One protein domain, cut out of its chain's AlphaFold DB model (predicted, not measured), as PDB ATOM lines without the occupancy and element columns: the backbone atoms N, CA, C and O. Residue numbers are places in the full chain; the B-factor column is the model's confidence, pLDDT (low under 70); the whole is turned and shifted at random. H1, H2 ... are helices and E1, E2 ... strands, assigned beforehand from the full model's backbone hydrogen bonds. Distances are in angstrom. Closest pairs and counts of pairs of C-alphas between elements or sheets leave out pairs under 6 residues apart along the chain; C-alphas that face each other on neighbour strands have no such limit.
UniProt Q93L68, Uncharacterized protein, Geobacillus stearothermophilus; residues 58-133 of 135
ATOM      1  N   SER A  58     -38.389  32.792 -34.980       90.12
ATOM      2  CA  SER A  58     -39.127  33.963 -35.487       90.12
ATOM      3  C   SER A  58     -40.453  33.604 -36.157       90.12
ATOM      4  O   SER A  58     -40.986  34.412 -36.915       90.12
ATOM      5  N   CYS A  59     -40.993  32.404 -35.924       87.25
ATOM      6  CA  CYS A  59     -42.282  32.024 -36.495       87.25
ATOM      7  C   CYS A  59     -43.383  32.988 -36.017       87.25
ATOM      8  O   CYS A  59     -43.638  33.112 -34.822       87.25
ATOM      9  N   LEU A  60     -44.025  33.680 -36.964       88.75
ATOM     10  CA  LEU A  60     -45.025  34.721 -36.687       88.75
ATOM     11  C   LEU A  60     -46.462  34.187 -36.584       88.75
ATOM     12  O   LEU A  60     -47.388  34.956 -36.328       88.75
ATOM     13  N   PHE A  61     -46.667  32.888 -36.802       92.56
ATOM     14  CA  PHE A  61     -47.973  32.256 -36.638       92.56
ATOM     15  C   PHE A  61     -48.249  31.972 -35.160       92.56
ATOM     16  O   PHE A  61     -47.372  31.513 -34.433       92.56
ATOM     17  N   SER A  62     -49.480  32.232 -34.717       92.12
ATOM     18  CA  SER A  62     -49.903  31.880 -33.361       92.12
ATOM     19  C   SER A  62     -50.003  30.363 -33.189       92.12
ATOM     20  O   SER A  62     -50.300  29.641 -34.141       92.12
ATOM     21  N   GLU A  63     -49.832  29.878 -31.958       91.38
ATOM     22  CA  GLU A  63     -49.993  28.451 -31.635       91.38
ATOM     23  C   GLU A  63     -51.374  27.911 -32.040       91.38
ATOM     24  O   GLU A  63     -51.480  26.799 -32.552       91.38
ATOM     25  N   ASP A  64     -52.429  28.716 -31.879       92.38
ATOM     26  CA  ASP A  64     -53.788  28.362 -32.311       92.38
ATOM     27  C   ASP A  64     -53.879  28.186 -33.836       92.38
ATOM     28  O   ASP A  64     -54.485  27.225 -34.309       92.38
ATOM     29  N   ALA A  65     -53.238  29.065 -34.615       91.38
ATOM     30  CA  ALA A  65     -53.207  28.938 -36.070       91.38
ATOM     31  C   ALA A  65     -52.430  27.690 -36.512       91.38
ATOM     32  O   ALA A  65     -52.899  26.962 -37.387       91.38
ATOM     33  N   LEU A  66     -51.282  27.417 -35.883       92.25
ATOM     34  CA  LEU A  66     -50.474  26.226 -36.155       92.25
ATOM     35  C   LEU A  66     -51.247  24.942 -35.841       92.25
ATOM     36  O   LEU A  66     -51.349  24.068 -36.696       92.25
ATOM     37  N   THR A  67     -51.869  24.872 -34.662       92.69
ATOM     38  CA  THR A  67     -52.650  23.705 -34.222       92.69
ATOM     39  C   THR A  67     -53.829  23.438 -35.155       92.69
ATOM     40  O   THR A  67     -54.089  22.296 -35.530       92.69
ATOM     41  N   LYS A  68     -54.551  24.492 -35.559       91.88
ATOM     42  CA  LYS A  68     -55.661  24.369 -36.514       91.88
ATOM     43  C   LYS A  68     -55.185  23.859 -37.867       91.88
ATOM     44  O   LYS A  68     -55.812  22.955 -38.409       91.88
ATOM     45  N   ALA A  69     -54.092  24.418 -38.385       91.81
ATOM     46  CA  ALA A  69     -53.554  24.013 -39.671       91.81
ATOM     47  C   ALA A  69     -53.057  22.560 -39.642       91.81
ATOM     48  O   ALA A  69     -53.393  21.804 -40.541       91.81
ATOM     49  N   GLU A  70     -52.331  22.136 -38.601       92.31
ATOM     50  CA  GLU A  70     -51.924  20.732 -38.422       92.31
ATOM     51  C   GLU A  70     -53.115  19.771 -38.346       92.31
ATOM     52  O   GLU A  70     -53.062  18.684 -38.915       92.31
ATOM     53  N   ALA A  71     -54.201  20.161 -37.673       92.06
ATOM     54  CA  ALA A  71     -55.375  19.307 -37.523       92.06
ATOM     55  C   ALA A  71     -56.147  19.083 -38.836       92.06
ATOM     56  O   ALA A  71     -56.833  18.069 -38.971       92.06
ATOM     57  N   SER A  72     -56.078  20.026 -39.780       90.50
ATOM     58  CA  SER A  72     -56.813  19.963 -41.049       90.50
ATOM     59  C   SER A  72     -55.938  19.678 -42.272       90.50
ATOM     60  O   SER A  72     -56.476  19.328 -43.324       90.50
ATOM     61  N   ALA A  73     -54.617  19.830 -42.158       89.69
ATOM     62  CA  ALA A  73     -53.704  19.667 -43.275       89.69
ATOM     63  C   ALA A  73     -53.491  18.197 -43.658       89.69
ATOM     64  O   ALA A  73     -53.377  17.292 -42.834       89.69
ATOM     65  N   GLU A  74     -53.347  17.976 -44.958       87.56
ATOM     66  CA  GLU A  74     -52.860  16.731 -45.529       87.56
ATOM     67  C   GLU A  74     -51.329  16.806 -45.661       87.56
ATOM     68  O   GLU A  74     -50.789  17.113 -46.731       87.56
ATOM     69  N   GLY A  75     -50.631  16.533 -44.555       87.69
ATOM     70  CA  GLY A  75     -49.166  16.541 -44.455       87.69
ATOM     71  C   GLY A  75     -48.625  17.726 -43.655       87.69
ATOM     72  O   GLY A  75     -49.298  18.233 -42.764       87.69
ATOM     73  N   GLU A  76     -47.403  18.161 -43.975       90.94
ATOM     74  CA  GLU A  76     -46.786  19.323 -43.322       90.94
ATOM     75  C   GLU A  76     -47.599  20.588 -43.621       90.94
ATOM     76  O   GLU A  76     -47.916  20.868 -44.785       90.94
ATOM     77  N   SER A  77     -47.918  21.349 -42.575       93.31
ATOM     78  CA  SER A  77     -48.711  22.579 -42.649       93.31
ATOM     79  C   SER A  77     -47.837  23.836 -42.663       93.31
ATOM     80  O   SER A  77     -48.204  24.824 -43.300       93.31
ATOM     81  N   LEU A  78     -46.666  23.802 -42.019       94.44
ATOM     82  CA  LEU A  78     -45.754  24.937 -41.873       94.44
ATOM     83  C   LEU A  78     -44.510  24.774 -42.753       94.44
ATOM     84  O   LEU A  78     -43.804  23.771 -42.680       94.44
ATOM     85  N   TYR A  79     -44.197  25.802 -43.542       94.94
ATOM     86  CA  TYR A  79     -43.008  25.840 -44.390       94.94
ATOM     87  C   TYR A  79     -42.266  27.162 -44.232       94.94
ATOM     88  O   TYR A  79     -42.860  28.210 -43.966       94.94
ATOM     89  N   VAL A  80     -40.960  27.110 -44.480       95.31
ATOM     90  CA  VAL A  80     -40.112  28.291 -44.626       95.31
ATOM     91  C   VAL A  80     -39.484  28.258 -46.013       95.31
ATOM     92  O   VAL A  80     -38.821  27.289 -46.383       95.31
ATOM     93  N   GLY A  81     -39.709  29.314 -46.786       94.00
ATOM     94  CA  GLY A  81     -38.993  29.580 -48.024       94.00
ATOM     95  C   GLY A  81     -37.834  30.535 -47.762       94.00
ATOM     96  O   GLY A  81     -38.028  31.590 -47.157       94.00
ATOM     97  N   PHE A  82     -36.643  30.185 -48.244       94.56
ATOM     98  CA  PHE A  82     -35.487  31.074 -48.200       94.56
ATOM     99  C   PHE A  82     -35.337  31.812 -49.526       94.56
ATOM    100  O   PHE A  82     -35.334  31.205 -50.598       94.56
ATOM    101  N   LEU A  83     -35.217  33.129 -49.436       94.12
ATOM    102  CA  LEU A  83     -35.098  34.039 -50.564       94.12
ATOM    103  C   LEU A  83     -33.646  34.528 -50.649       94.12
ATOM    104  O   LEU A  83     -32.958  34.632 -49.626       94.12
ATOM    105  N   LEU A  84     -33.165  34.836 -51.855       92.19
ATOM    106  CA  LEU A  84     -31.821  35.406 -52.022       92.19
ATOM    107  C   LEU A  84     -31.752  36.840 -51.491       92.19
ATOM    108  O   LEU A  84     -30.753  37.258 -50.909       92.19
ATOM    109  N   ARG A  85     -32.855  37.573 -51.642       92.25
ATOM    110  CA  ARG A  85     -33.017  38.968 -51.236       92.25
ATOM    111  C   ARG A  85     -34.422  39.217 -50.712       92.25
ATOM    112  O   ARG A  85     -35.329  38.416 -50.936       92.25
ATOM    113  N   GLU A  86     -34.584  40.336 -50.021       94.12
ATOM    114  CA  GLU A  86     -35.894  40.792 -49.571       94.12
ATOM    115  C   GLU A  86     -36.785  41.142 -50.779       94.12
ATOM    116  O   GLU A  86     -36.322  41.830 -51.698       94.12
ATOM    117  N   PRO A  87     -38.044  40.662 -50.821       94.31
ATOM    118  CA  PRO A  87     -38.977  41.008 -51.882       94.31
ATOM    119  C   PRO A  87     -39.251  42.501 -51.973       94.31
ATOM    120  O   PRO A  87     -39.455  43.184 -50.970       94.31
ATOM    121  N   SER A  88     -39.365  42.999 -53.204       94.75
ATOM    122  CA  SER A  88     -39.860  44.350 -53.429       94.75
ATOM    123  C   SER A  88     -41.329  44.463 -53.014       94.75
ATOM    124  O   SER A  88     -42.085  43.484 -53.005       94.75
ATOM    125  N   ARG A  89     -41.770  45.691 -52.728       93.44
ATOM    126  CA  ARG A  89     -43.184  45.974 -52.454       93.44
ATOM    127  C   ARG A  89     -44.097  45.487 -53.581       93.44
ATOM    128  O   ARG A  89     -45.127  44.884 -53.304       93.44
ATOM    129  N   GLU A  90     -43.695  45.699 -54.829       94.12
ATOM    130  CA  GLU A  90     -44.441  45.234 -56.000       94.12
ATOM    131  C   GLU A  90     -44.542  43.701 -56.033       94.12
ATOM    132  O   GLU A  90     -45.622  43.152 -56.256       94.12
ATOM    133  N   GLY A  91     -43.446  42.990 -55.743       93.44
ATOM    134  CA  GLY A  91     -43.451  41.530 -55.635       93.44
ATOM    135  C   GLY A  91     -44.424  41.034 -54.562       93.44
ATOM    136  O   GLY A  91     -45.199  40.104 -54.800       93.44
ATOM    137  N   MET A  92     -44.453  41.703 -53.406       93.56
ATOM    138  CA  MET A  92     -45.402  41.401 -52.330       93.56
ATOM    139  C   MET A  92     -46.856  41.679 -52.733       93.56
ATOM    140  O   MET A  92     -47.727  40.850 -52.472       93.56
ATOM    141  N   GLU A  93     -47.128  42.797 -53.409       94.56
ATOM    142  CA  GLU A  93     -48.464  43.148 -53.913       94.56
ATOM    143  C   GLU A  93     -48.963  42.140 -54.961       94.56
ATOM    144  O   GLU A  93     -50.147  41.805 -54.988       94.56
ATOM    145  N   ARG A  94     -48.063  41.573 -55.775       94.12
ATOM    146  CA  ARG A  94     -48.393  40.506 -56.736       94.12
ATOM    147  C   ARG A  94     -48.702  39.160 -56.076       94.12
ATOM    148  O   ARG A  94     -49.413  38.354 -56.686       94.12
ATOM    149  N   LEU A  95     -48.168  38.898 -54.878       94.62
ATOM    150  CA  LEU A  95     -48.424  37.673 -54.110       94.62
ATOM    151  C   LEU A  95     -49.663  37.792 -53.205       94.62
ATOM    152  O   LEU A  95     -50.356  36.800 -52.981       94.62
ATOM    153  N   ALA A  96     -49.983  39.001 -52.738       94.31
ATOM    154  CA  ALA A  96     -51.081  39.267 -51.809       94.31
ATOM    155  C   ALA A  96     -52.438  38.631 -52.186       94.31
ATOM    156  O   ALA A  96     -53.084  38.092 -51.287       94.31
ATOM    157  N   PRO A  97     -52.868  38.586 -53.468       95.88
ATOM    158  CA  PRO A  97     -54.146  37.978 -53.850       95.88
ATOM    159  C   PRO A  97     -54.257  36.473 -53.574       95.88
ATOM    160  O   PRO A  97     -55.353  35.923 -53.632       95.88
ATOM    161  N   TYR A  98     -53.137  35.790 -53.325       93.38
ATOM    162  CA  TYR A  98     -53.122  34.356 -53.041       93.38
ATOM    163  C   TYR A  98     -53.268  34.037 -51.553       93.38
ATOM    164  O   TYR A  98     -53.560  32.892 -51.211       93.38
ATOM    165  N   LYS A  99     -53.119  35.040 -50.678       93.94
ATOM    166  CA  LYS A  99     -53.357  34.890 -49.243       93.94
ATOM    167  C   LYS A  99     -54.848  34.711 -48.975       93.94
ATOM    168  O   LYS A  99     -55.663  35.522 -49.411       93.94
ATOM    169  N   ASN A 100     -55.205  33.665 -48.244       92.19
ATOM    170  CA  ASN A 100     -56.582  33.366 -47.855       92.19
ATOM    171  C   ASN A 100     -56.604  32.511 -46.577       92.19
ATOM    172  O   ASN A 100     -55.553  32.112 -46.090       92.19
ATOM    173  N   GLU A 101     -57.780  32.237 -46.012       88.94
ATOM    174  CA  GLU A 101     -57.927  31.501 -44.742       88.94
ATOM    175  C   GLU A 101     -57.217  30.135 -44.716       88.94
ATOM    176  O   GLU A 101     -56.684  29.752 -43.677       88.94
ATOM    177  N   ASP A 102     -57.149  29.439 -45.855       90.44
ATOM    178  CA  ASP A 102     -56.476  28.144 -45.984       90.44
ATOM    179  C   ASP A 102     -54.969  28.270 -46.291       90.44
ATOM    180  O   ASP A 102     -54.221  27.311 -46.104       90.44
ATOM    181  N   GLU A 103     -54.513  29.424 -46.792       93.94
ATOM    182  CA  GLU A 103     -53.140  29.660 -47.255       93.94
ATOM    183  C   GLU A 103     -52.637  31.028 -46.769       93.94
ATOM    184  O   GLU A 103     -52.883  32.076 -47.379       93.94
ATOM    185  N   GLN A 104     -51.922  31.030 -45.649       94.94
ATOM    186  CA  GLN A 104     -51.395  32.236 -45.017       94.94
ATOM    187  C   GLN A 104     -49.888  32.360 -45.242       94.94
ATOM    188  O   GLN A 104     -49.171  31.366 -45.356       94.94
ATOM    189  N   TYR A 105     -49.385  33.596 -45.260       95.56
ATOM    190  CA  TYR A 105     -47.949  33.848 -45.263       95.56
ATOM    191  C   TYR A 105     -47.552  35.101 -44.489       95.56
ATOM    192  O   TYR A 105     -48.349  36.042 -44.345       95.56
ATOM    193  N   TYR A 106     -46.286  35.105 -44.073       94.50
ATOM    194  CA  TYR A 106     -45.559  36.254 -43.548       94.50
ATOM    195  C   TYR A 106     -44.173  36.328 -44.181       94.50
ATOM    196  O   TYR A 106     -43.495  35.315 -44.299       94.50
ATOM    197  N   ILE A 107     -43.756  37.528 -44.577       93.56
ATOM    198  CA  ILE A 107     -42.408  37.790 -45.085       93.56
ATOM    199  C   ILE A 107     -41.653  38.561 -44.005       93.56
ATOM    200  O   ILE A 107     -42.178  39.538 -43.470       93.56
ATOM    201  N   ALA A 108     -40.443  38.112 -43.689       91.75
ATOM    202  CA  ALA A 108     -39.532  38.772 -42.766       91.75
ATOM    203  C   ALA A 108     -38.133  38.771 -43.389       91.75
ATOM    204  O   ALA A 108     -37.468  37.741 -43.416       91.75
ATOM    205  N   GLY A 109     -37.704  39.912 -43.937       92.38
ATOM    206  CA  GLY A 109     -36.417  40.024 -44.621       92.38
ATOM    207  C   GLY A 109     -36.300  39.052 -45.797       92.38
ATOM    208  O   GLY A 109     -37.019  39.172 -46.789       92.38
ATOM    209  N   ARG A 110     -35.389  38.076 -45.690       94.38
ATOM    210  CA  ARG A 110     -35.090  37.102 -46.754       94.38
ATOM    211  C   ARG A 110     -35.812  35.768 -46.550       94.38
ATOM    212  O   ARG A 110     -35.436  34.760 -47.149       94.38
ATOM    213  N   GLU A 111     -36.837  35.746 -45.708       95.12
ATOM    214  CA  GLU A 111     -37.596  34.553 -45.363       95.12
ATOM    215  C   GLU A 111     -39.089  34.773 -45.587       95.12
ATOM    216  O   GLU A 111     -39.646  35.826 -45.265       95.12
ATOM    217  N   ILE A 112     -39.752  33.741 -46.103       95.44
ATOM    218  CA  ILE A 112     -41.208  33.664 -46.156       95.44
ATOM    219  C   ILE A 112     -41.686  32.456 -45.354       95.44
ATOM    220  O   ILE A 112     -41.351  31.314 -45.658       95.44
ATOM    221  N   PHE A 113     -42.482  32.714 -44.323       96.19
ATOM    222  CA  PHE A 113     -43.185  31.702 -43.548       96.19
ATOM    223  C   PHE A 113     -44.539  31.451 -44.203       96.19
ATOM    224  O   PHE A 113     -45.272  32.399 -44.489       96.19
ATOM    225  N   LEU A 114     -44.867  30.187 -44.442       95.81
ATOM    226  CA  LEU A 114     -46.071  29.751 -45.145       95.81
ATOM    227  C   LEU A 114     -46.833  28.772 -44.257       95.81
ATOM    228  O   LEU A 114     -46.234  27.832 -43.737       95.81
ATOM    229  N   LEU A 115     -48.137  28.978 -44.117       95.81
ATOM    230  CA  LEU A 115     -49.021  28.092 -43.370       95.81
ATOM    231  C   LEU A 115     -50.167  27.639 -44.272       95.81
ATOM    232  O   LEU A 115     -50.902  28.467 -44.814       95.81
ATOM    233  N   PHE A 116     -50.310  26.327 -44.417       94.50
ATOM    234  CA  PHE A 116     -51.338  25.687 -45.226       94.50
ATOM    235  C   PHE A 116     -52.258  24.859 -44.333       94.50
ATOM    236  O   PHE A 116     -51.817  23.899 -43.711       94.50
ATOM    237  N   SER A 117     -53.548  25.186 -44.328       90.25
ATOM    238  CA  SER A 117     -54.580  24.448 -43.585       90.25
ATOM    239  C   SER A 117     -55.110  23.233 -44.354       90.25
ATOM    240  O   SER A 117     -55.888  22.454 -43.816       90.25
ATOM    241  N   ARG A 118     -54.722  23.073 -45.627       87.31
ATOM    242  CA  ARG A 118     -55.087  21.924 -46.473       87.31
ATOM    243  C   ARG A 118     -53.847  21.233 -47.020       87.31
ATOM    244  O   ARG A 118     -53.271  20.389 -46.358       87.31
ATOM    245  N   SER A 119     -53.406  21.576 -48.228       85.56
ATOM    246  CA  SER A 119     -52.237  20.940 -48.837       85.56
ATOM    247  C   SER A 119     -51.421  21.938 -49.638       85.56
ATOM    248  O   SER A 119     -51.959  22.667 -50.472       85.56
ATOM    249  N   VAL A 120     -50.100  21.888 -49.464       86.12
ATOM    250  CA  VAL A 120     -49.159  22.653 -50.291       86.12
ATOM    251  C   VAL A 120     -49.214  22.239 -51.768       86.12
ATOM    252  O   VAL A 120     -48.951  23.057 -52.645       86.12
ATOM    253  N   ARG A 121     -49.588  20.984 -52.078       84.44
ATOM    254  CA  ARG A 121     -49.495  20.425 -53.443       84.44
ATOM    255  C   ARG A 121     -50.406  21.125 -54.448       84.44
ATOM    256  O   ARG A 121     -50.045  21.237 -55.612       84.44
ATOM    257  N   ASN A 122     -51.566  21.593 -53.991       81.50
ATOM    258  CA  ASN A 122     -52.565  22.271 -54.820       81.50
ATOM    259  C   ASN A 122     -52.680  23.767 -54.484       81.50
ATOM    260  O   ASN A 122     -53.631  24.423 -54.910       81.50
ATOM    261  N   SER A 123     -51.727  24.297 -53.710       88.06
ATOM    262  CA  SER A 123     -51.761  25.674 -53.234       88.06
ATOM    263  C   SER A 123     -51.519  26.663 -54.370       88.06
ATOM    264  O   SER A 123     -50.518  26.595 -55.094       88.06
ATOM    265  N   LYS A 124     -52.414  27.650 -54.483       90.69
ATOM    266  CA  LYS A 124     -52.218  28.759 -55.424       90.69
ATOM    267  C   LYS A 124     -51.113  29.695 -54.950       90.69
ATOM    268  O   LYS A 124     -50.398  30.231 -55.793       90.69
ATOM    269  N   LEU A 125     -50.958  29.878 -53.640       91.88
ATOM    270  CA  LEU A 125     -49.882  30.662 -53.046       91.88
ATOM    271  C   LEU A 125     -48.508  30.077 -53.387       91.88
ATOM    272  O   LEU A 125     -47.669  30.785 -53.941       91.88
ATOM    273  N   SER A 126     -48.310  28.778 -53.144       89.81
ATOM    274  CA  SER A 126     -47.056  28.071 -53.432       89.81
ATOM    275  C   SER A 126     -46.698  28.136 -54.921       89.81
ATOM    276  O   SER A 126     -45.583  28.509 -55.287       89.81
ATOM    277  N   ALA A 127     -47.681  27.910 -55.802       91.25
ATOM    278  CA  ALA A 127     -47.507  27.986 -57.254       91.25
ATOM    279  C   ALA A 127     -47.197  29.398 -57.795       91.25
ATOM    280  O   ALA A 127     -46.920  29.547 -58.988       91.25
ATOM    281  N   ASN A 128     -47.291  30.438 -56.960       93.31
ATOM    282  CA  ASN A 128     -47.069  31.829 -57.346       93.31
ATOM    283  C   ASN A 128     -45.929  32.510 -56.572       93.31
ATOM    284  O   ASN A 128     -45.723  33.709 -56.760       93.31
ATOM    285  N   LEU A 129     -45.142  31.778 -55.773       91.50
ATOM    286  CA  LEU A 129     -44.003  32.334 -55.023       91.50
ATOM    287  C   LEU A 129     -42.967  33.033 -55.915       91.50
ATOM    288  O   LEU A 129     -42.363  34.021 -55.508       91.50
ATOM    289  N   GLN A 130     -42.811  32.595 -57.167       88.44
ATOM    290  CA  GLN A 130     -41.948  33.241 -58.160       88.44
ATOM    291  C   GLN A 130     -42.323  34.705 -58.441       88.44
ATOM    292  O   GLN A 130     -41.500  35.454 -58.955       88.44
ATOM    293  N   LYS A 131     -43.545  35.138 -58.101       87.75
ATOM    294  CA  LYS A 131     -43.984  36.530 -58.272       87.75
ATOM    295  C   LYS A 131     -43.287  37.515 -57.342       87.75
ATOM    296  O   LYS A 131     -43.342  38.709 -57.624       87.75
ATOM    297  N   LEU A 132     -42.635  37.025 -56.287       88.06
ATOM    298  CA  LEU A 132     -41.800  37.844 -55.411       88.06
ATOM    299  C   LEU A 132     -40.577  38.416 -56.138       88.06
ATOM    300  O   LEU A 132     -40.047  39.421 -55.683       88.06
ATOM    301  N   ASP A 133     -40.169  37.812 -57.262       85.31
ATOM    302  CA  ASP A 133     -39.049  38.269 -58.097       85.31
ATOM    303  C   ASP A 133     -37.720  38.401 -57.325       85.31
ATOM    304  O   ASP A 133     -36.982  39.375 -57.421       85.31
TER     305      ASP A 133
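This is residues 58 to 133 of the 135 residues of an uncharacterized protein of Geobacillus stearothermophilus (UniProt Q93L68). A small antiparallel sheet, E1 - E3 - E2, has H2 and H3 side by side along it, while H1 stays away from that pair, at the sheet's end where E3 ends. Three named helices and three strands run H1 E1 H2 E2 E3 H3 in 76 printed residues, class mixed. The whole is compact, radius of gyration of the C-alphas 11.9 A, spans 33 by 26 by 17 A.

Inner strand E3, residues 111 to 116, is antiparallel to E1, residues 78 to 82; N 81 and O 112, 2.8 A apart, are within hydrogen-bond range. E3 forms a hairpin with E2, residues 103 to 108; N 113 and O 106, 2.8 A, are within range. E1, H2, residues 89 to 98, and E2 make a split strand-helix-strand unit, same-way strands with E3 between, crossover right-handed. H2 touches H3, residues 126 to 132, opposite ways at a shallow tilt of 18 degrees; closest C-alphas Gly 91 and Leu 132, 4.0 A. H1, residues 63 to 72, only grazes the sheet; its closest C-alphas with E3 are Ala 69 and Phe 116, 6.2 A. O i to N i+4 pairs are within range throughout H1, 4 of 6 in H2, 0 of 3 in H3, where 3 of 4 O i to N i+3 pairs are.

H1, 14.4 A, begins at C-alpha 63 (-49.993, 28.451, -31.635); E2 measures 17.0 A, H2 15.3 A; H3 ends at C-alpha 132 (-41.800, 37.844, -55.411).

The printed part has no cut, no long link and no residue under pLDDT 70.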